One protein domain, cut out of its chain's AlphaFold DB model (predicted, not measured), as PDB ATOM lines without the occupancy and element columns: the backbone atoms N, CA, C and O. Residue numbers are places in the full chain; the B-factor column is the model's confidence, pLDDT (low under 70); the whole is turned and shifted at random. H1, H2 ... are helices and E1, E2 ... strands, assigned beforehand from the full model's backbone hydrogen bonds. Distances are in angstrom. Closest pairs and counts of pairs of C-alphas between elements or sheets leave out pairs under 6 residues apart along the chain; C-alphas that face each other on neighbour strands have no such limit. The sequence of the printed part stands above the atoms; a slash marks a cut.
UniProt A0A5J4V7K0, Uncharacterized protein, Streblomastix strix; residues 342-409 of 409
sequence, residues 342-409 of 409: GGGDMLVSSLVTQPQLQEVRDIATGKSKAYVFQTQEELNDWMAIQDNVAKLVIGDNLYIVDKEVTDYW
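This is residues 342 to 409 of the 409 residues of an uncharacterized protein of Streblomastix strix (UniProt A0A5J4V7K0). A small parallel sheet of two strands, E2 and E3, forms one side of a loose triangle, with H2, H3 and the link back to E3 making its other sides. E1 and H1 are strung out from one end of this triangle along the longest axis, and residues 404 to 409 stick out as a tail beyond the other. The printed part has 68 residues, with elements in the order E1, H1, E2, H2, H3, E3, and its class is mixed, helices and strands. The whole is extended and flat, with a radius of gyration of the C-alphas of 19.3 A and spans of 68 by 38 by 16 A.

E2 covers residues 370 to 373, 10.1 A long, beginning at C-alpha (124.999, 195.564, 156.630). E3 covers residues 397 to 400, 10.2 A, ending at C-alpha (125.865, 191.970, 146.671). H2 covers residues 376 to 384, 12.2 A, and H3 residues 386 to 389, 5.1 A. H1 covers residues 354 to 364, 15.2 A. E1 covers residues 345 to 347, 6.7 A, beginning at C-alpha (109.588, 177.451, 188.476).

E2 and E3 are parallel at 22 degrees, with N 371 and O 397 2.9 A apart, within hydrogen-bond range. E2, H2, H3 and E3 form a strand-helix-strand unit, two parallel neighbour strands with helices between, and its crossover is right-handed. The closest C-alphas of H2 and E2 are those of Leu 379 and Phe 373, 5.9 A. H2 and H3 are close but not clearly touching, their closest C-alphas being those of Met 383 and Val 389, 6.1 A. H1 is apart from H2, H3 and E3. E1 pairs with no named strand and is apart from H1. In H1 and H2 every O i to N i+4 pair is within hydrogen-bond range; H3 is too short for such a pair.

The two C-alphas farthest apart, those of Gly 342 and Trp 409, are 69.1 A apart. The printed part has no cut, and no link is long. Mean pLDDT of the printed part is 80.1; it is under 70 at residues 349, 352 to 353, 364 to 367 and 404 to 409.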
ATOM      1  N   GLY A 342     103.620 170.644 188.199       72.31
ATOM      2  CA  GLY A 342     104.219 170.253 189.481       72.31
ATOM      3  C   GLY A 342     104.488 171.432 190.428       72.31
ATOM      4  O   GLY A 342     104.804 171.207 191.590       72.31
ATOM      5  N   GLY A 343     104.340 172.681 189.963       70.00
ATOM      6  CA  GLY A 343     104.423 173.886 190.803       70.00
ATOM      7  C   GLY A 343     105.835 174.442 191.014       70.00
ATOM      8  O   GLY A 343     105.994 175.425 191.730       70.00
ATOM      9  N   GLY A 344     106.854 173.844 190.390       77.06
ATOM     10  CA  GLY A 344     108.205 174.403 190.337       77.06
ATOM     11  C   GLY A 344     108.350 175.463 189.241       77.06
ATOM     12  O   GLY A 344     107.775 175.324 188.163       77.06
ATOM     13  N   ASP A 345     109.146 176.499 189.498       77.44
ATOM     14  CA  ASP A 345     109.588 177.451 188.476       77.44
ATOM     15  C   ASP A 345     110.839 176.929 187.753       77.44
ATOM     16  O   ASP A 345     111.769 176.432 188.387       77.44
ATOM     17  N   MET A 346     110.904 177.116 186.435       79.31
ATOM     18  CA  MET A 346     112.117 176.929 185.635       79.31
ATOM     19  C   MET A 346     112.483 178.238 184.937       79.31
ATOM     20  O   MET A 346     111.616 178.889 184.353       79.31
ATOM     21  N   LEU A 347     113.756 178.636 184.974       78.69
ATOM     22  CA  LEU A 347     114.215 179.839 184.279       78.69
ATOM     23  C   LEU A 347     114.200 179.632 182.757       78.69
ATOM     24  O   LEU A 347     114.640 178.600 182.252       78.69
ATOM     25  N   VAL A 348     113.763 180.645 182.008       71.00
ATOM     26  CA  VAL A 348     113.787 180.646 180.533       71.00
ATOM     27  C   VAL A 348     115.227 180.546 180.007       71.00
ATOM     28  O   VAL A 348     115.474 179.883 179.004       71.00
ATOM     29  N   SER A 349     116.202 181.093 180.739       68.50
ATOM     30  CA  SER A 349     117.637 180.945 180.452       68.50
ATOM     31  C   SER A 349     118.179 179.517 180.612       68.50
ATOM     32  O   SER A 349     119.335 179.274 180.284       68.50
ATOM     33  N   SER A 350     117.386 178.574 181.133       72.44
ATOM     34  CA  SER A 350     117.733 177.146 181.181       72.44
ATOM     35  C   SER A 350     117.211 176.362 179.970       72.44
ATOM     36  O   SER A 350     117.655 175.241 179.748       72.44
ATOM     37  N   LEU A 351     116.289 176.935 179.182       71.88
ATOM     38  CA  LEU A 351     115.759 176.334 177.947       71.88
ATOM     39  C   LEU A 351     116.597 176.659 176.709       71.88
ATOM     40  O   LEU A 351     116.603 175.891 175.752       71.88
ATOM     41  N   VAL A 352     117.270 177.809 176.716       66.75
ATOM     42  CA  VAL A 352     118.049 178.325 175.588       66.75
ATOM     43  C   VAL A 352     119.432 178.686 176.100       66.75
ATOM     44  O   VAL A 352     119.561 179.413 177.084       66.75
ATOM     45  N   THR A 353     120.475 178.186 175.436       66.88
ATOM     46  CA  THR A 353     121.851 178.518 175.821       66.88
ATOM     47  C   THR A 353     122.107 180.018 175.653       66.88
ATOM     48  O   THR A 353     121.622 180.650 174.713       66.88
ATOM     49  N   GLN A 354     122.876 180.603 176.572       71.19
ATOM     50  CA  GLN A 354     123.126 182.047 176.603       71.19
ATOM     51  C   GLN A 354     123.631 182.641 175.263       71.19
ATOM     52  O   GLN A 354     123.172 183.735 174.933       71.19
ATOM     53  N   PRO A 355     124.469 181.953 174.450       73.69
ATOM     54  CA  PRO A 355     124.838 182.426 173.112       73.69
ATOM     55  C   PRO A 355     123.644 182.564 172.156       73.69
ATOM     56  O   PRO A 355     123.456 183.630 171.586       73.69
ATOM     57  N   GLN A 356     122.770 181.558 172.057       73.38
ATOM     58  CA  GLN A 356     121.599 181.592 171.161       73.38
ATOM     59  C   GLN A 356     120.621 182.719 171.528       73.38
ATOM     60  O   GLN A 356     120.050 183.383 170.665       73.38
ATOM     61  N   LEU A 357     120.450 182.975 172.830       73.62
ATOM     62  CA  LEU A 357     119.638 184.088 173.331       73.62
ATOM     63  C   LEU A 357     120.269 185.459 173.022       73.62
ATOM     64  O   LEU A 357     119.549 186.445 172.855       73.62
ATOM     65  N   GLN A 358     121.600 185.520 172.936       74.12
ATOM     66  CA  GLN A 358     122.348 186.713 172.553       74.12
ATOM     67  C   GLN A 358     122.280 186.954 171.036       74.12
ATOM     68  O   GLN A 358     121.981 188.073 170.632       74.12
ATOM     69  N   GLU A 359     122.424 185.914 170.210       70.94
ATOM     70  CA  GLU A 359     122.235 185.967 168.750       70.94
ATOM     71  C   GLU A 359     120.842 186.505 168.385       70.94
ATOM     72  O   GLU A 359     120.719 187.503 167.672       70.94
ATOM     73  N   VAL A 360     119.778 185.914 168.948       74.12
ATOM     74  CA  VAL A 360     118.394 186.374 168.728       74.12
ATOM     75  C   VAL A 360     118.205 187.821 169.194       74.12
ATOM     76  O   VAL A 360     117.511 188.592 168.532       74.12
ATOM     77  N   ARG A 361     118.839 188.225 170.304       71.62
ATOM     78  CA  ARG A 361     118.788 189.607 170.800       71.62
ATOM     79  C   ARG A 361     119.489 190.580 169.857       71.62
ATOM     80  O   ARG A 361     118.944 191.654 169.617       71.62
ATOM     81  N   ASP A 362     120.675 190.261 169.356       72.25
ATOM     82  CA  ASP A 362     121.454 191.186 168.528       72.25
ATOM     83  C   ASP A 362     120.847 191.340 167.123       72.25
ATOM     84  O   ASP A 362     120.807 192.459 166.606       72.25
ATOM     85  N   ILE A 363     120.225 190.276 166.592       72.31
ATOM     86  CA  ILE A 363     119.333 190.332 165.421       72.31
ATOM     87  C   ILE A 363     118.112 191.224 165.714       72.31
ATOM     88  O   ILE A 363     117.857 192.184 164.988       72.31
ATOM     89  N   ALA A 364     117.365 190.957 166.793       68.56
ATOM     90  CA  ALA A 364     116.126 191.680 167.107       68.56
ATOM     91  C   ALA A 364     116.341 193.155 167.498       68.56
ATOM     92  O   ALA A 364     115.441 193.975 167.328       68.56
ATOM     93  N   THR A 365     117.519 193.504 168.022       69.62
ATOM     94  CA  THR A 365     117.888 194.889 168.367       69.62
ATOM     95  C   THR A 365     118.574 195.639 167.225       69.62
ATOM     96  O   THR A 365     118.955 196.792 167.416       69.62
ATOM     97  N   GLY A 366     118.717 195.024 166.042       64.56
ATOM     98  CA  GLY A 366     119.278 195.672 164.852       64.56
ATOM     99  C   GLY A 366     120.734 196.115 165.020       64.56
ATOM    100  O   GLY A 366     121.148 197.093 164.402       64.56
ATOM    101  N   LYS A 367     121.503 195.439 165.884       66.50
ATOM    102  CA  LYS A 367     122.925 195.757 166.107       66.50
ATOM    103  C   LYS A 367     123.836 195.240 165.001       66.50
ATOM    104  O   LYS A 367     124.995 195.650 164.937       66.50
ATOM    105  N   SER A 368     123.332 194.326 164.181       74.50
ATOM    106  CA  SER A 368     124.054 193.797 163.041       74.50
ATOM    107  C   SER A 368     124.299 194.864 161.980       74.50
ATOM    108  O   SER A 368     123.451 195.705 161.672       74.50
ATOM    109  N   LYS A 369     125.492 194.822 161.397       83.44
ATOM    110  CA  LYS A 369     125.905 195.696 160.305       83.44
ATOM    111  C   LYS A 369     125.526 195.071 158.972       83.44
ATOM    112  O   LYS A 369     125.624 193.860 158.783       83.44
ATOM    113  N   ALA A 370     125.139 195.922 158.032       87.69
ATOM    114  CA  ALA A 370     124.999 195.564 156.630       87.69
ATOM    115  C   ALA A 370     126.243 196.033 155.867       87.69
ATOM    116  O   ALA A 370     126.556 197.226 155.868       87.69
ATOM    117  N   TYR A 371     126.928 195.111 155.196       90.62
ATOM    118  CA  TYR A 371     127.998 195.409 154.245       90.62
ATOM    119  C   TYR A 371     127.481 195.137 152.831       90.62
ATOM    120  O   TYR A 371     126.793 194.143 152.603       90.62
ATOM    121  N   VAL A 372     127.782 196.031 151.888       92.25
ATOM    122  CA  VAL A 372     127.244 195.996 150.521       92.25
ATOM    123  C   VAL A 372     128.398 196.057 149.521       92.25
ATOM    124  O   VAL A 372     129.215 196.974 149.588       92.25
ATOM    125  N   PHE A 373     128.440 195.099 148.596       93.31
ATOM    126  CA  PHE A 373     129.507 194.898 147.610       93.31
ATOM    127  C   PHE A 373     128.961 195.015 146.180       93.31
ATOM    128  O   PHE A 373     127.816 194.655 145.912       93.31
ATOM    129  N   GLN A 374     129.764 195.505 145.239       90.62
ATOM    130  CA  GLN A 374     129.377 195.714 143.837       90.62
ATOM    131  C   GLN A 374     129.508 194.460 142.963       90.62
ATOM    132  O   GLN A 374     128.972 194.446 141.848       90.62
ATOM    133  N   THR A 375     130.266 193.458 143.419       91.44
ATOM    134  CA  THR A 375     130.473 192.159 142.759       91.44
ATOM    135  C   THR A 375     130.777 191.063 143.791       91.44
ATOM    136  O   THR A 375     131.186 191.341 144.918       91.44
ATOM    137  N   GLN A 376     130.638 189.796 143.385       90.62
ATOM    138  CA  GLN A 376     131.105 188.641 144.167       90.62
ATOM    139  C   GLN A 376     132.631 188.650 144.379       90.62
ATOM    140  O   GLN A 376     133.109 188.175 145.403       90.62
ATOM    141  N   GLU A 377     133.394 189.179 143.419       93.19
ATOM    142  CA  GLU A 377     134.856 189.304 143.505       93.19
ATOM    143  C   GLU A 377     135.259 190.269 144.627       93.19
ATOM    144  O   GLU A 377     136.062 189.909 145.480       93.19
ATOM    145  N   GLU A 378     134.603 191.430 144.719       94.31
ATOM    146  CA  GLU A 378     134.850 192.422 145.772       94.31
ATOM    147  C   GLU A 378     134.488 191.888 147.173       94.31
ATOM    148  O   GLU A 378     135.221 192.126 148.134       94.31
ATOM    149  N   LEU A 379     133.413 191.094 147.291       94.81
ATOM    150  CA  LEU A 379     133.091 190.358 148.523       94.81
ATOM    151  C   LEU A 379     134.178 189.325 148.871       94.81
ATOM    152  O   LEU A 379     134.581 189.225 150.030       94.81
ATOM    153  N   ASN A 380     134.653 188.553 147.890       94.56
ATOM    154  CA  ASN A 380     135.670 187.520 148.105       94.56
ATOM    155  C   ASN A 380     137.013 188.129 148.541       94.56
ATOM    156  O   ASN A 380     137.611 187.648 149.503       94.56
ATOM    157  N   ASP A 381     137.456 189.205 147.887       96.56
ATOM    158  CA  ASP A 381     138.672 189.944 148.242       96.56
ATOM    159  C   ASP A 381     138.563 190.561 149.642       96.56
ATOM    160  O   ASP A 381     139.507 190.506 150.434       96.56
ATOM    161  N   TRP A 382     137.388 191.094 149.995       96.31
ATOM    162  CA  TRP A 382     137.134 191.624 151.333       96.31
ATOM    163  C   TRP A 382     137.159 190.529 152.411       96.31
ATOM    164  O   TRP A 382     137.718 190.756 153.486       96.31
ATOM    165  N   MET A 383     136.614 189.343 152.115       93.94
ATOM    166  CA  MET A 383     136.635 188.158 152.988       93.94
ATOM    167  C   MET A 383     138.020 187.494 153.086       93.94
ATOM    168  O   MET A 383     138.305 186.830 154.081       93.94
ATOM    169  N   ALA A 384     138.900 187.677 152.098       96.25
ATOM    170  CA  ALA A 384     140.278 187.183 152.149       96.25
ATOM    171  C   ALA A 384     141.147 187.935 153.180       96.25
ATOM    172  O   ALA A 384     142.180 187.427 153.621       96.25
ATOM    173  N   ILE A 385     140.728 189.134 153.599       96.56
ATOM    174  CA  ILE A 385     141.390 189.922 154.640       96.56
ATOM    175  C   ILE A 385     140.915 189.430 156.013       96.56
ATOM    176  O   ILE A 385     139.797 189.706 156.448       96.56
ATOM    177  N   GLN A 386     141.788 188.733 156.742       94.25
ATOM    178  CA  GLN A 386     141.425 188.106 158.019       94.25
ATOM    179  C   GLN A 386     140.962 189.111 159.096       94.25
ATOM    180  O   GLN A 386     140.074 188.792 159.883       94.25
ATOM    181  N   ASP A 387     141.467 190.349 159.070       95.75
ATOM    182  CA  ASP A 387     141.016 191.456 159.933       95.75
ATOM    183  C   ASP A 387     139.571 191.911 159.666       95.75
ATOM    184  O   ASP A 387     138.977 192.574 160.518       95.75
ATOM    185  N   ASN A 388     139.016 191.631 158.484       93.44
ATOM    186  CA  ASN A 388     137.621 191.925 158.161       93.44
ATOM    187  C   ASN A 388     136.716 190.822 158.710       93.44
ATOM    188  O   ASN A 388     135.753 191.113 159.415       93.44
ATOM    189  N   VAL A 389     137.093 189.559 158.487       91.12
ATOM    190  CA  VAL A 389     136.391 188.389 159.038       91.12
ATOM    191  C   VAL A 389     136.380 188.423 160.570       91.12
ATOM    192  O   VAL A 389     135.346 188.170 161.177       91.12
ATOM    193  N   ALA A 390     137.484 188.829 161.207       92.19
ATOM    194  CA  ALA A 390     137.575 188.981 162.662       92.19
ATOM    195  C   ALA A 390     136.702 190.115 163.248       92.19
ATOM    196  O   ALA A 390     136.538 190.184 164.465       92.19
ATOM    197  N   LYS A 391     136.157 191.011 162.411       89.12
ATOM    198  CA  LYS A 391     135.235 192.092 162.816       89.12
ATOM    199  C   LYS A 391     133.762 191.759 162.571       89.12
ATOM    200  O   LYS A 391     132.916 192.543 163.004       89.12
ATOM    201  N   LEU A 392     133.461 190.661 161.873       88.62
ATOM    202  CA  LEU A 392     132.091 190.190 161.683       88.62
ATOM    203  C   LEU A 392     131.554 189.584 162.979       88.62
ATOM    204  O   LEU A 392     132.243 188.824 163.661       88.62
ATOM    205  N   VAL A 393     130.296 189.888 163.286       84.00
ATOM    206  CA  VAL A 393     129.557 189.303 164.413       84.00
ATOM    207  C   VAL A 393     128.374 188.498 163.873       84.00
ATOM    208  O   VAL A 393     127.849 188.792 162.799       84.00
ATOM    209  N   ILE A 394     127.943 187.461 164.599       77.00
ATOM    210  CA  ILE A 394     126.759 186.678 164.218       77.00
ATOM    211  C   ILE A 394     125.550 187.617 164.106       77.00
ATOM    212  O   ILE A 394     125.230 188.348 165.041       77.00
ATOM    213  N   GLY A 395     124.897 187.592 162.942       79.00
ATOM    214  CA  GLY A 395     123.800 188.488 162.577       79.00
ATOM    215  C   GLY A 395     124.180 189.572 161.563       79.00
ATOM    216  O   GLY A 395     123.269 190.112 160.936       79.00
ATOM    217  N   ASP A 396     125.472 189.883 161.372       87.38
ATOM    218  CA  ASP A 396     125.940 190.782 160.304       87.38
ATOM    219  C   ASP A 396     125.545 190.243 158.918       87.38
ATOM    220  O   ASP A 396     125.675 189.052 158.632       87.38
ATOM    221  N   ASN A 397     125.089 191.140 158.041       87.94
ATOM    222  CA  ASN A 397     124.593 190.804 156.710       87.94
ATOM    223  C   ASN A 397     125.575 191.256 155.619       87.94
ATOM    224  O   ASN A 397     126.053 192.394 155.621       87.94
ATOM    225  N   LEU A 398     125.826 190.372 154.653       92.06
ATOM    226  CA  LEU A 398     126.675 190.605 153.484       92.06
ATOM    227  C   LEU A 398     125.784 190.606 152.233       92.06
ATOM    228  O   LEU A 398     125.193 189.582 151.896       92.06
ATOM    229  N   TYR A 399     125.679 191.745 151.548       91.62
ATOM    230  CA  TYR A 399     124.853 191.916 150.351       91.62
ATOM    231  C   TYR A 399     125.717 192.167 149.118       91.62
ATOM    232  O   TYR A 399     126.670 192.942 149.170       91.62
ATOM    233  N   ILE A 400     125.334 191.589 147.983       92.38
ATOM    234  CA  ILE A 400     125.865 191.970 146.671       92.38
ATOM    235  C   ILE A 400     124.775 192.777 145.967       92.38
ATOM    236  O   ILE A 400     123.615 192.368 145.959       92.38
ATOM    237  N   VAL A 401     125.135 193.933 145.409       89.94
ATOM    238  CA  VAL A 401     124.234 194.729 144.572       89.94
ATOM    239  C   VAL A 401     123.938 193.930 143.314       89.94
ATOM    240  O   VAL A 401     124.833 193.719 142.493       89.94
ATOM    241  N   ASP A 402     122.687 193.506 143.162       80.75
ATOM    242  CA  ASP A 402     122.232 192.920 141.912       80.75
ATOM    243  C   ASP A 402     122.231 194.017 140.845       80.75
ATOM    244  O   ASP A 402     121.473 194.991 140.911       80.75
ATOM    245  N   LYS A 403     123.166 193.917 139.901       70.44
ATOM    246  CA  LYS A 403     123.194 194.795 138.736       70.44
ATOM    247  C   LYS A 403     122.205 194.216 137.754       70.44
ATOM    248  O   LYS A 403     122.586 193.338 136.981       70.44
ATOM    249  N   GLU A 404     120.977 194.732 137.816       61.31
ATOM    250  CA  GLU A 404     119.916 194.465 136.847       61.31
ATOM    251  C   GLU A 404     120.531 194.324 135.454       61.31
ATOM    252  O   GLU A 404     121.073 195.279 134.883       61.31
ATOM    253  N   VAL A 405     120.483 193.102 134.919       58.94
ATOM    254  CA  VAL A 405     120.695 192.896 133.493       58.94
ATOM    255  C   VAL A 405     119.601 193.718 132.837       58.94
ATOM    256  O   VAL A 405     118.427 193.416 133.019       58.94
ATOM    257  N   THR A 406     119.978 194.792 132.145       55.25
ATOM    258  CA  THR A 406     119.013 195.660 131.473       55.25
ATOM    259  C   THR A 406     118.190 194.809 130.522       55.25
ATOM    260  O   THR A 406     118.727 194.346 129.510       55.25
ATOM    261  N   ASP A 407     116.917 194.601 130.856       54.94
ATOM    262  CA  ASP A 407     115.969 193.925 129.983       54.94
ATOM    263  C   ASP A 407     115.861 194.741 128.694       54.94
ATOM    264  O   ASP A 407     115.366 195.871 128.667       54.94
ATOM    265  N   TYR A 408     116.385 194.168 127.613       57.22
ATOM    266  CA  TYR A 408     116.241 194.706 126.268       57.22
ATOM    267  C   TYR A 408     114.828 194.380 125.770       57.22
ATOM    268  O   TYR A 408     114.633 193.376 125.080       57.22
ATOM    269  N   TRP A 409     113.859 195.216 126.152       64.75
ATOM    270  CA  TRP A 409     112.514 195.248 125.565       64.75
ATOM    271  C   TRP A 409     112.458 196.026 124.238       64.75
ATOM    272  O   TRP A 409     113.263 196.971 124.052       64.75
TER     273      TRP A 409